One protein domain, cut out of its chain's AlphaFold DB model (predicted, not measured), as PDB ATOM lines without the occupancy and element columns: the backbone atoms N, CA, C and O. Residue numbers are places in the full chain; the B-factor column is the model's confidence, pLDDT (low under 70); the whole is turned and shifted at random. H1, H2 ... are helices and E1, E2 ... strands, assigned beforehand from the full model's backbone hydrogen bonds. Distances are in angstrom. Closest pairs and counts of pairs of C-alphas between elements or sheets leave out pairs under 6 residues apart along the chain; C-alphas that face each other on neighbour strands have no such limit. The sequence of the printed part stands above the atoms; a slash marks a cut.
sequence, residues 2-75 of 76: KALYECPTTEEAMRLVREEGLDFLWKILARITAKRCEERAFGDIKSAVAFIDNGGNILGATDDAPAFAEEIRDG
ATOM      1  N   LYS A   2      33.311  11.680 -14.439       80.00
ATOM      2  CA  LYS A   2      32.478  12.420 -13.460       80.00
ATOM      3  C   LYS A   2      32.635  13.950 -13.561       80.00
ATOM      4  O   LYS A   2      31.637  14.653 -13.600       80.00
ATOM      5  N   ALA A   3      33.868  14.422 -13.760       78.19
ATOM      6  CA  ALA A   3      34.179  15.838 -13.964       78.19
ATOM      7  C   ALA A   3      33.418  16.484 -15.139       78.19
ATOM      8  O   ALA A   3      32.974  17.612 -15.003       78.19
ATOM      9  N   LEU A   4      33.197  15.760 -16.247       80.19
ATOM     10  CA  LEU A   4      32.450  16.279 -17.401       80.19
ATOM     11  C   LEU A   4      30.979  16.563 -17.053       80.19
ATOM     12  O   LEU A   4      30.413  17.549 -17.507       80.19
ATOM     13  N   TYR A   5      30.366  15.697 -16.240       80.81
ATOM     14  CA  TYR A   5      28.975  15.851 -15.797       80.81
ATOM     15  C   TYR A   5      28.806  16.903 -14.697       80.81
ATOM     16  O   TYR A   5      27.698  17.382 -14.475       80.81
ATOM     17  N   GLU A   6      29.891  17.248 -14.009       88.19
ATOM     18  CA  GLU A   6      29.921  18.251 -12.942       88.19
ATOM     19  C   GLU A   6      30.415  19.618 -13.446       88.19
ATOM     20  O   GLU A   6      30.536  20.558 -12.660       88.19
ATOM     21  N   CYS A   7      30.689  19.749 -14.750       88.62
ATOM     22  CA  CYS A   7      31.123  21.003 -15.349       88.62
ATOM     23  C   CYS A   7      30.043  22.088 -15.220       88.62
ATOM     24  O   CYS A   7      28.903  21.873 -15.637       88.62
ATOM     25  N   PRO A   8      30.400  23.285 -14.721       87.50
ATOM     26  CA  PRO A   8      29.449  24.380 -14.562       87.50
ATOM     27  C   PRO A   8      29.109  25.071 -15.889       87.50
ATOM     28  O   PRO A   8      28.089  25.750 -15.974       87.50
ATOM     29  N   THR A   9      29.956  24.924 -16.914       89.75
ATOM     30  CA  THR A   9      29.769  25.548 -18.228       89.75
ATOM     31  C   THR A   9      30.071  24.576 -19.360       89.75
ATOM     32  O   THR A   9      30.833  23.614 -19.210       89.75
ATOM     33  N   THR A  10      29.479  24.848 -20.522       88.06
ATOM     34  CA  THR A  10      29.737  24.086 -21.745       88.06
ATOM     35  C   THR A  10      31.184  24.251 -22.202       88.06
ATOM     36  O   THR A  10      31.785  23.278 -22.637       88.06
ATOM     37  N   GLU A  11      31.782  25.432 -22.053       89.75
ATOM     38  CA  GLU A  11      33.185  25.693 -22.390       89.75
ATOM     39  C   GLU A  11      34.139  24.814 -21.590       89.75
ATOM     40  O   GLU A  11      35.062  24.227 -22.152       89.75
ATOM     41  N   GLU A  12      33.887  24.675 -20.290       91.06
ATOM     42  CA  GLU A  12      34.714  23.843 -19.424       91.06
ATOM     43  C   GLU A  12      34.543  22.358 -19.758       91.06
ATOM     44  O   GLU A  12      35.520  21.611 -19.829       91.06
ATOM     45  N   ALA A  13      33.313  21.939 -20.061       91.25
ATOM     46  CA  ALA A  13      33.045  20.591 -20.546       91.25
ATOM     47  C   ALA A  13      33.771  20.310 -21.873       91.25
ATOM     48  O   ALA A  13      34.387  19.257 -22.033       91.25
ATOM     49  N   MET A  14      33.754  21.260 -22.813       91.50
ATOM     50  CA  MET A  14      34.463  21.151 -24.091       91.50
ATOM     51  C   MET A  14      35.982  21.096 -23.901       91.50
ATOM     52  O   MET A  14      36.650  20.313 -24.577       91.50
ATOM     53  N   ARG A  15      36.534  21.876 -22.961       90.75
ATOM     54  CA  ARG A  15      37.955  21.813 -22.591       90.75
ATOM     55  C   ARG A  15      38.329  20.424 -22.072       90.75
ATOM     56  O   ARG A  15      39.286  19.842 -22.570       90.75
ATOM     57  N   LEU A  16      37.545  19.862 -21.149       92.50
ATOM     58  CA  LEU A  16      37.781  18.510 -20.628       92.50
ATOM     59  C   LEU A  16      37.661  17.431 -21.709       92.50
ATOM     60  O   LEU A  16      38.474  16.514 -21.742       92.50
ATOM     61  N   VAL A  17      36.682  17.531 -22.617       91.94
ATOM     62  CA  VAL A  17      36.564  16.609 -23.764       91.94
ATOM     63  C   VAL A  17      37.860  16.586 -24.574       91.94
ATOM     64  O   VAL A  17      38.322  15.509 -24.949       91.94
ATOM     65  N   ARG A  18      38.467  17.754 -24.799       91.44
ATOM     66  CA  ARG A  18      39.732  17.873 -25.526       91.44
ATOM     67  C   ARG A  18      40.913  17.288 -24.756       91.44
ATOM     68  O   ARG A  18      41.699  16.527 -25.312       91.44
ATOM     69  N   GLU A  19      41.033  17.616 -23.473       92.88
ATOM     70  CA  GLU A  19      42.127  17.139 -22.613       92.88
ATOM     71  C   GLU A  19      42.129  15.619 -22.440       92.88
ATOM     72  O   GLU A  19      43.189  15.001 -22.384       92.88
ATOM     73  N   GLU A  20      40.949  15.008 -22.433       92.38
ATOM     74  CA  GLU A  20      40.773  13.556 -22.365       92.38
ATOM     75  C   GLU A  20      40.916  12.871 -23.744       92.38
ATOM     76  O   GLU A  20      40.729  11.659 -23.859       92.38
ATOM     77  N   GLY A  21      41.221  13.621 -24.811       93.06
ATOM     78  CA  GLY A  21      41.384  13.087 -26.169       93.06
ATOM     79  C   GLY A  21      40.080  12.593 -26.807       93.06
ATOM     80  O   GLY A  21      40.096  11.744 -27.700       93.06
ATOM     81  N   LEU A  22      38.935  13.101 -26.350       93.62
ATOM     82  CA  LEU A  22      37.601  12.685 -26.783       93.62
ATOM     83  C   LEU A  22      37.032  13.551 -27.922       93.62
ATOM     84  O   LEU A  22      35.875  13.370 -28.299       93.62
ATOM     85  N   ASP A  23      37.821  14.452 -28.518       93.50
ATOM     86  CA  ASP A  23      37.373  15.347 -29.602       93.50
ATOM     87  C   ASP A  23      36.773  14.606 -30.808       93.50
ATOM     88  O   ASP A  23      35.886  15.119 -31.489       93.50
ATOM     89  N   PHE A  24      37.210  13.369 -31.072       94.31
ATOM     90  CA  PHE A  24      36.677  12.559 -32.171       94.31
ATOM     91  C   PHE A  24      35.159  12.316 -32.053       94.31
ATOM     92  O   PHE A  24      34.490  12.062 -33.062       94.31
ATOM     93  N   LEU A  25      34.601  12.416 -30.838       95.19
ATOM     94  CA  LEU A  25      33.172  12.271 -30.589       95.19
ATOM     95  C   LEU A  25      32.352  13.329 -31.330       95.19
ATOM     96  O   LEU A  25      31.254  13.007 -31.773       95.19
ATOM     97  N   TRP A  26      32.868  14.541 -31.552       96.06
ATOM     98  CA  TRP A  26      32.141  15.586 -32.283       96.06
ATOM     99  C   TRP A  26      31.795  15.160 -33.712       96.06
ATOM    100  O   TRP A  26      30.672  15.375 -34.171       96.06
ATOM    101  N   LYS A  27      32.715  14.472 -34.401       96.06
ATOM    102  CA  LYS A  27      32.462  13.924 -35.744       96.06
ATOM    103  C   LYS A  27      31.408  12.813 -35.717       96.06
ATOM    104  O   LYS A  27      30.562  12.731 -36.607       96.06
ATOM    105  N   ILE A  28      31.441  11.959 -34.694       97.00
ATOM    106  CA  ILE A  28      30.438  10.900 -34.508       97.00
ATOM    107  C   ILE A  28      29.063  11.520 -34.238       97.00
ATOM    108  O   ILE A  28      28.079  11.138 -34.873       97.00
ATOM    109  N   LEU A  29      28.998  12.513 -33.350       96.69
ATOM    110  CA  LEU A  29      27.777  13.242 -33.029       96.69
ATOM    111  C   LEU A  29      27.207  13.952 -34.258       96.69
ATOM    112  O   LEU A  29      25.995  13.900 -34.454       96.69
ATOM    113  N   ALA A  30      28.043  14.550 -35.113       97.44
ATOM    114  CA  ALA A  30      27.590  15.201 -36.347       97.44
ATOM    115  C   ALA A  30      26.872  14.208 -37.272       97.44
ATOM    116  O   ALA A  30      25.746  14.460 -37.695       97.44
ATOM    117  N   ARG A  31      27.463  13.027 -37.489       96.25
ATOM    118  CA  ARG A  31      26.861  11.951 -38.297       96.25
ATOM    119  C   ARG A  31      25.557  11.417 -37.699       96.25
ATOM    120  O   ARG A  31      24.589  11.211 -38.426       96.25
ATOM    121  N   ILE A  32      25.510  11.208 -36.381       96.75
ATOM    122  CA  ILE A  32      24.287  10.763 -35.690       96.75
ATOM    123  C   ILE A  32      23.190  11.826 -35.797       96.75
ATOM    124  O   ILE A  32      22.026  11.491 -36.012       96.75
ATOM    125  N   THR A  33      23.551  13.098 -35.645       96.44
ATOM    126  CA  THR A  33      22.611  14.221 -35.704       96.44
ATOM    127  C   THR A  33      22.033  14.361 -37.104       96.44
ATOM    128  O   THR A  33      20.816  14.429 -37.231       96.44
ATOM    129  N   ALA A  34      22.874  14.293 -38.142       95.12
ATOM    130  CA  ALA A  34      22.438  14.295 -39.535       95.12
ATOM    131  C   ALA A  34      21.421  13.183 -39.805       95.12
ATOM    132  O   ALA A  34      20.301  13.466 -40.224       95.12
ATOM    133  N   LYS A  35      21.745  11.940 -39.423       93.88
ATOM    134  CA  LYS A  35      20.829  10.801 -39.567       93.88
ATOM    135  C   LYS A  35      19.491  11.028 -38.853       93.88
ATOM    136  O   LYS A  35      18.439  10.733 -39.406       93.88
ATOM    137  N   ARG A  36      19.508  11.573 -37.632       94.62
ATOM    138  CA  ARG A  36      18.275  11.878 -36.884       94.62
ATOM    139  C   ARG A  36      17.452  12.990 -37.533       94.62
ATOM    140  O   ARG A  36      16.227  12.952 -37.440       94.62
ATOM    141  N   CYS A  37      18.096  13.983 -38.141       92.25
ATOM    142  CA  CYS A  37      17.405  15.021 -38.903       92.25
ATOM    143  C   CYS A  37      16.734  14.428 -40.146       92.25
ATOM    144  O   CYS A  37      15.550  14.679 -40.357       92.25
ATOM    145  N   GLU A  38      17.441  13.577 -40.892       92.50
ATOM    146  CA  GLU A  38      16.891  12.858 -42.049       92.50
ATOM    147  C   GLU A  38      15.696  11.980 -41.651       92.50
ATOM    148  O   GLU A  38      14.630  12.080 -42.252       92.50
ATOM    149  N   GLU A  39      15.824  11.179 -40.587       93.06
ATOM    150  CA  GLU A  39      14.741  10.328 -40.068       93.06
ATOM    151  C   GLU A  39      13.504  11.145 -39.661       93.06
ATOM    152  O   GLU A  39      12.374  10.742 -39.937       93.06
ATOM    153  N   ARG A  40      13.696  12.314 -39.034       91.94
ATOM    154  CA  ARG A  40      12.598  13.228 -38.669       91.94
ATOM    155  C   ARG A  40      11.929  13.870 -39.877       91.94
ATOM    156  O   ARG A  40      10.748  14.196 -39.801       91.94
ATOM    157  N   ALA A  41      12.672  14.048 -40.961       88.88
ATOM    158  CA  ALA A  41      12.170  14.532 -42.237       88.88
ATOM    159  C   ALA A  41      11.661  13.393 -43.139       88.88
ATOM    160  O   ALA A  41      11.528  13.599 -44.338       88.88
ATOM    161  N   PHE A  42      11.422  12.188 -42.598       88.25
ATOM    162  CA  PHE A  42      11.005  10.999 -43.357       88.25
ATOM    163  C   PHE A  42      11.937  10.632 -44.532       88.25
ATOM    164  O   PHE A  42      11.541   9.908 -45.440       88.25
ATOM    165  N   GLY A  43      13.194  11.083 -44.492       83.44
ATOM    166  CA  GLY A  43      14.180  10.896 -45.557       83.44
ATOM    167  C   GLY A  43      14.086  11.900 -46.712       83.44
ATOM    168  O   GLY A  43      14.889  11.812 -47.638       83.44
ATOM    169  N   ASP A  44      13.169  12.869 -46.659       85.44
ATOM    170  CA  ASP A  44      12.924  13.810 -47.763       85.44
ATOM    171  C   ASP A  44      13.969  14.933 -47.850       85.44
ATOM    172  O   ASP A  44      14.063  15.632 -48.861       85.44
ATOM    173  N   ILE A  45      14.765  15.125 -46.795       84.38
ATOM    174  CA  ILE A  45      15.745  16.209 -46.694       84.38
ATOM    175  C   ILE A  45      17.095  15.628 -46.292       84.38
ATOM    176  O   ILE A  45      17.230  15.078 -45.200       84.38
ATOM    177  N   LYS A  46      18.110  15.810 -47.144       83.75
ATOM    178  CA  LYS A  46      19.511  15.563 -46.778       83.75
ATOM    179  C   LYS A  46      19.982  16.627 -45.797       83.75
ATOM    180  O   LYS A  46      19.701  17.807 -45.990       83.75
ATOM    181  N   SER A  47      20.695  16.213 -44.754       90.00
ATOM    182  CA  SER A  47      21.117  17.115 -43.681       90.00
ATOM    183  C   SER A  47      22.629  17.088 -43.490       90.00
ATOM    184  O   SER A  47      23.172  16.097 -43.010       90.00
ATOM    185  N   ALA A  48      23.291  18.208 -43.768       94.00
ATOM    186  CA  ALA A  48      24.661  18.438 -43.328       94.00
ATOM    187  C   ALA A  48      24.671  19.094 -41.937       94.00
ATOM    188  O   ALA A  48      23.852  19.967 -41.645       94.00
ATOM    189  N   VAL A  49      25.587  18.674 -41.061       96.06
ATOM    190  CA  VAL A  49      25.642  19.142 -39.663       96.06
ATOM    191  C   VAL A  49      27.060  19.543 -39.289       96.06
ATOM    192  O   VAL A  49      27.999  18.788 -39.531       96.06
ATOM    193  N   ALA A  50      27.197  20.685 -38.616       96.44
ATOM    194  CA  ALA A  50      28.426  21.119 -37.961       96.44
ATOM    195  C   ALA A  50      28.142  21.556 -36.516       96.44
ATOM    196  O   ALA A  50      27.182  22.279 -36.255       96.44
ATOM    197  N   PHE A  51      28.994  21.130 -35.584       94.81
ATOM    198  CA  PHE A  51      29.065  21.673 -34.228       94.81
ATOM    199  C   PHE A  51      30.119  22.773 -34.199       94.81
ATOM    200  O   PHE A  51      31.265  22.537 -34.586       94.81
ATOM    201  N   ILE A  52      29.724  23.961 -33.749       93.00
ATOM    202  CA  ILE A  52      30.552  25.167 -33.755       93.00
ATOM    203  C   ILE A  52      30.617  25.695 -32.322       93.00
ATOM    204  O   ILE A  52      29.588  25.758 -31.647       93.00
ATOM    205  N   ASP A  53      31.816  26.026 -31.848       91.38
ATOM    206  CA  ASP A  53      31.989  26.668 -30.545       91.38
ATOM    207  C   ASP A  53      31.677  28.175 -30.595       91.38
ATOM    208  O   ASP A  53      31.452  28.767 -31.651       91.38
ATOM    209  N   ASN A  54      31.694  28.828 -29.433       89.56
ATOM    210  CA  ASN A  54      31.415  30.264 -29.327       89.56
ATOM    211  C   ASN A  54      32.475  31.159 -30.003       89.56
ATOM    212  O   ASN A  54      32.229  32.346 -30.204       89.56
ATOM    213  N   GLY A  55      33.639  30.611 -30.361       91.38
ATOM    214  CA  GLY A  55      34.675  31.295 -31.134       91.38
ATOM    215  C   GLY A  55      34.516  31.140 -32.648       91.38
ATOM    216  O   GLY A  55      35.309  31.708 -33.395       91.38
ATOM    217  N   GLY A  56      33.517  30.384 -33.112       90.75
ATOM    218  CA  GLY A  56      33.325  30.077 -34.527       90.75
ATOM    219  C   GLY A  56      34.173  28.907 -35.031       90.75
ATOM    220  O   GLY A  56      34.201  28.656 -36.236       90.75
ATOM    221  N   ASN A  57      34.859  28.170 -34.150       92.19
ATOM    222  CA  ASN A  57      35.646  27.011 -34.561       92.19
ATOM    223  C   ASN A  57      34.742  25.790 -34.741       92.19
ATOM    224  O   ASN A  57      33.888  25.495 -33.903       92.19
ATOM    225  N   ILE A  58      34.973  25.031 -35.813       93.38
ATOM    226  CA  ILE A  58      34.277  23.766 -36.048       93.38
ATOM    227  C   ILE A  58      34.874  22.691 -35.136       93.38
ATOM    228  O   ILE A  58      36.047  22.339 -35.252       93.38
ATOM    229  N   LEU A  59      34.041  22.138 -34.257       94.31
ATOM    230  CA  LEU A  59      34.388  21.027 -33.368       94.31
ATOM    231  C   LEU A  59      34.289  19.680 -34.092       94.31
ATOM    232  O   LEU A  59      35.106  18.784 -33.895       94.31
ATOM    233  N   GLY A  60      33.286  19.539 -34.957       95.88
ATOM    234  CA  GLY A  60      33.087  18.364 -35.795       95.88
ATOM    235  C   GLY A  60      31.935  18.574 -36.763       95.88
ATOM    236  O   GLY A  60      30.973  19.274 -36.450       95.88
ATOM    237  N   ALA A  61      32.038  17.969 -37.941       97.31
ATOM    238  CA  ALA A  61      31.046  18.113 -38.994       97.31
ATOM    239  C   ALA A  61      30.857  16.812 -39.784       97.31
ATOM    240  O   ALA A  61      31.698  15.904 -39.727       97.31
ATOM    241  N   THR A  62      29.746  16.721 -40.512       96.94
ATOM    242  CA  THR A  62      29.576  15.724 -41.572       96.94
ATOM    243  C   THR A  62      30.530  16.016 -42.729       96.94
ATOM    244  O   THR A  62      30.983  17.146 -42.912       96.94
ATOM    245  N   ASP A  63      30.885  14.980 -43.493       93.69
ATOM    246  CA  ASP A  63      31.916  15.096 -44.533       93.69
ATOM    247  C   ASP A  63      31.471  16.016 -45.698       93.69
ATOM    248  O   ASP A  63      32.310  16.589 -46.387       93.69
ATOM    249  N   ASP A  64      30.162  16.204 -45.881       92.81
ATOM    250  CA  ASP A  64      29.526  17.072 -46.879       92.81
ATOM    251  C   ASP A  64      29.265  18.511 -46.396       92.81
ATOM    252  O   ASP A  64      28.961  19.379 -47.213       92.81
ATOM    253  N   ALA A  65      29.427  18.800 -45.099       92.19
ATOM    254  CA  ALA A  65      29.133  20.118 -44.536       92.19
ATOM    255  C   ALA A  65      29.903  21.280 -45.187       92.19
ATOM    256  O   ALA A  65      29.282  22.319 -45.410       92.19
ATOM    257  N   PRO A  66      31.199  21.150 -45.546       89.31
ATOM    258  CA  PRO A  66      31.894  22.213 -46.263       89.31
ATOM    259  C   PRO A  66      31.270  22.494 -47.631       89.31
ATOM    260  O   PRO A  66      30.986  23.644 -47.938       89.31
ATOM    261  N   ALA A  67      31.001  21.457 -48.430       89.81
ATOM    262  CA  ALA A  67      30.414  21.625 -49.760       89.81
ATOM    263  C   ALA A  67      29.022  22.268 -49.682       89.81
ATOM    264  O   ALA A  67      28.733  23.204 -50.418       89.81
ATOM    265  N   PHE A  68      28.201  21.828 -48.727       89.00
ATOM    266  CA  PHE A  68      26.873  22.387 -48.504       89.00
ATOM    267  C   PHE A  68      26.912  23.862 -48.067       89.00
ATOM    268  O   PHE A  68      26.104  24.673 -48.512       89.00
ATOM    269  N   ALA A  69      27.878  24.245 -47.225       87.62
ATOM    270  CA  ALA A  69      28.059  25.641 -46.829       87.62
ATOM    271  C   ALA A  69      28.449  26.539 -48.018       87.62
ATOM    272  O   ALA A  69      27.984  27.678 -48.107       87.62
ATOM    273  N   GLU A  70      29.271  26.031 -48.940       90.00
ATOM    274  CA  GLU A  70      29.632  26.733 -50.176       90.00
ATOM    275  C   GLU A  70      28.410  26.915 -51.093       90.00
ATOM    276  O   GLU A  70      28.191  28.017 -51.590       90.00
ATOM    277  N   GLU A  71      27.575  25.881 -51.257       89.56
ATOM    278  CA  GLU A  71      26.329  25.950 -52.040       89.56
ATOM    279  C   GLU A  71      25.383  27.045 -51.524       89.56
ATOM    280  O   GLU A  71      24.947  27.900 -52.299       89.56
ATOM    281  N   ILE A  72      25.152  27.086 -50.203       86.75
ATOM    282  CA  ILE A  72      24.311  28.111 -49.564       86.75
ATOM    283  C   ILE A  72      24.884  29.512 -49.790       86.75
ATOM    284  O   ILE A  72      24.139  30.448 -50.089       86.75
ATOM    285  N   ARG A  73      26.203  29.684 -49.633       86.62
ATOM    286  CA  ARG A  73      26.858  30.987 -49.818       86.62
ATOM    287  C   ARG A  73      26.728  31.481 -51.258       86.62
ATOM    288  O   ARG A  73      26.546  32.677 -51.475       86.62
ATOM    289  N   ASP A  74      26.798  30.567 -52.217       89.50
ATOM    290  CA  ASP A  74      26.659  30.859 -53.641       89.50
ATOM    291  C   ASP A  74      25.185  31.032 -54.071       89.50
ATOM    292  O   ASP A  74      24.914  31.323 -55.240       89.50
ATOM    293  N   GLY A  75      24.234  30.893 -53.138       74.06
ATOM    294  CA  GLY A  75      22.801  31.089 -53.359       74.06
ATOM    295  C   GLY A  75      22.147  29.995 -54.204       74.06
ATOM    296  O   GLY A  75      21.169  30.281 -54.899       74.06
TER     297      GLY A  75
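This is residues 2 to 75 of the 76 residues of an uncharacterized protein of bioreactor metagenome (UniProt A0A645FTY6). A two-stranded hairpin, E1 and E2, packs beside the first part of one long helix, H3, and two smaller helical parts lie at opposite ends of this open, loose arrangement: a small head of H1 and H2 before H3, and H4 beyond the hairpin, its residues 70 to 73 sticking out with the tail 74 to 75. From the far end of H3 the chain folds back through residues 41 to 49 to the hairpin. The printed part has 74 residues with four named helices and two named strands, in the order H1, H2, H3, E1, E2, H4; the sheet has the order E1 - E2 and is antiparallel. The class is mostly helix. The whole is loose, with a radius of gyration of the C-alphas of 14.5 A, and spans 40 by 27 by 19 A.

H1, residues 2 to 5, begins at C-alpha 2, (32.478, 12.420, -13.460), and is 5.4 A long. H2, residues 10 to 19, measures 14.2 A. H3, residues 24 to 40, is the longest helix at 24.9 A and runs from C-alpha 24 at (36.677, 12.559, -32.171) to C-alpha 40 at (12.598, 13.228, -38.669). E1 covers residues 50 to 52 and E2 residues 58 to 61. H4, residues 65 to 73, is 12.3 A long and ends at C-alpha 73, (26.858, 30.987, -49.818).

H1 and H2 touch, the closest C-alphas being those of Leu 4 and Ala 13, 5.4 A apart. H2 and H3 are apart, though a tight link joins them. H3 and E2 have 11 pairs of C-alphas within 8 A, the closest those of Lys 27 and Gly 60 at 4.5 A. H3 and E1 have 3 such pairs, the closest those of Ala 30 and Ala 50 at 6.2 A. E1 and E2 form a hairpin, antiparallel at 170 degrees, with N 51 and O 60 at 2.8 A and N 59 and O 51 at 2.8 A, both within hydrogen-bond range. E1 and H4 come closest at the C-alphas of Ala 50 and Ala 65, 6.7 A apart. H3 and H4 are apart. In H2, H3 and H4 every O i to N i+4 pair is within hydrogen-bond range; H1 is too short for such a pair.

The two C-alphas farthest apart are those of Lys 2 and Gly 75, at 45.1 A. The printed part has no cut and no long link; the link from H3 to E1, of 9 residues, is short but not tight. Residues 70 to 75, of which 70 to 73 belong to H4, stand free. The mean pLDDT of the printed part is 91.0, and no printed residue is under 70.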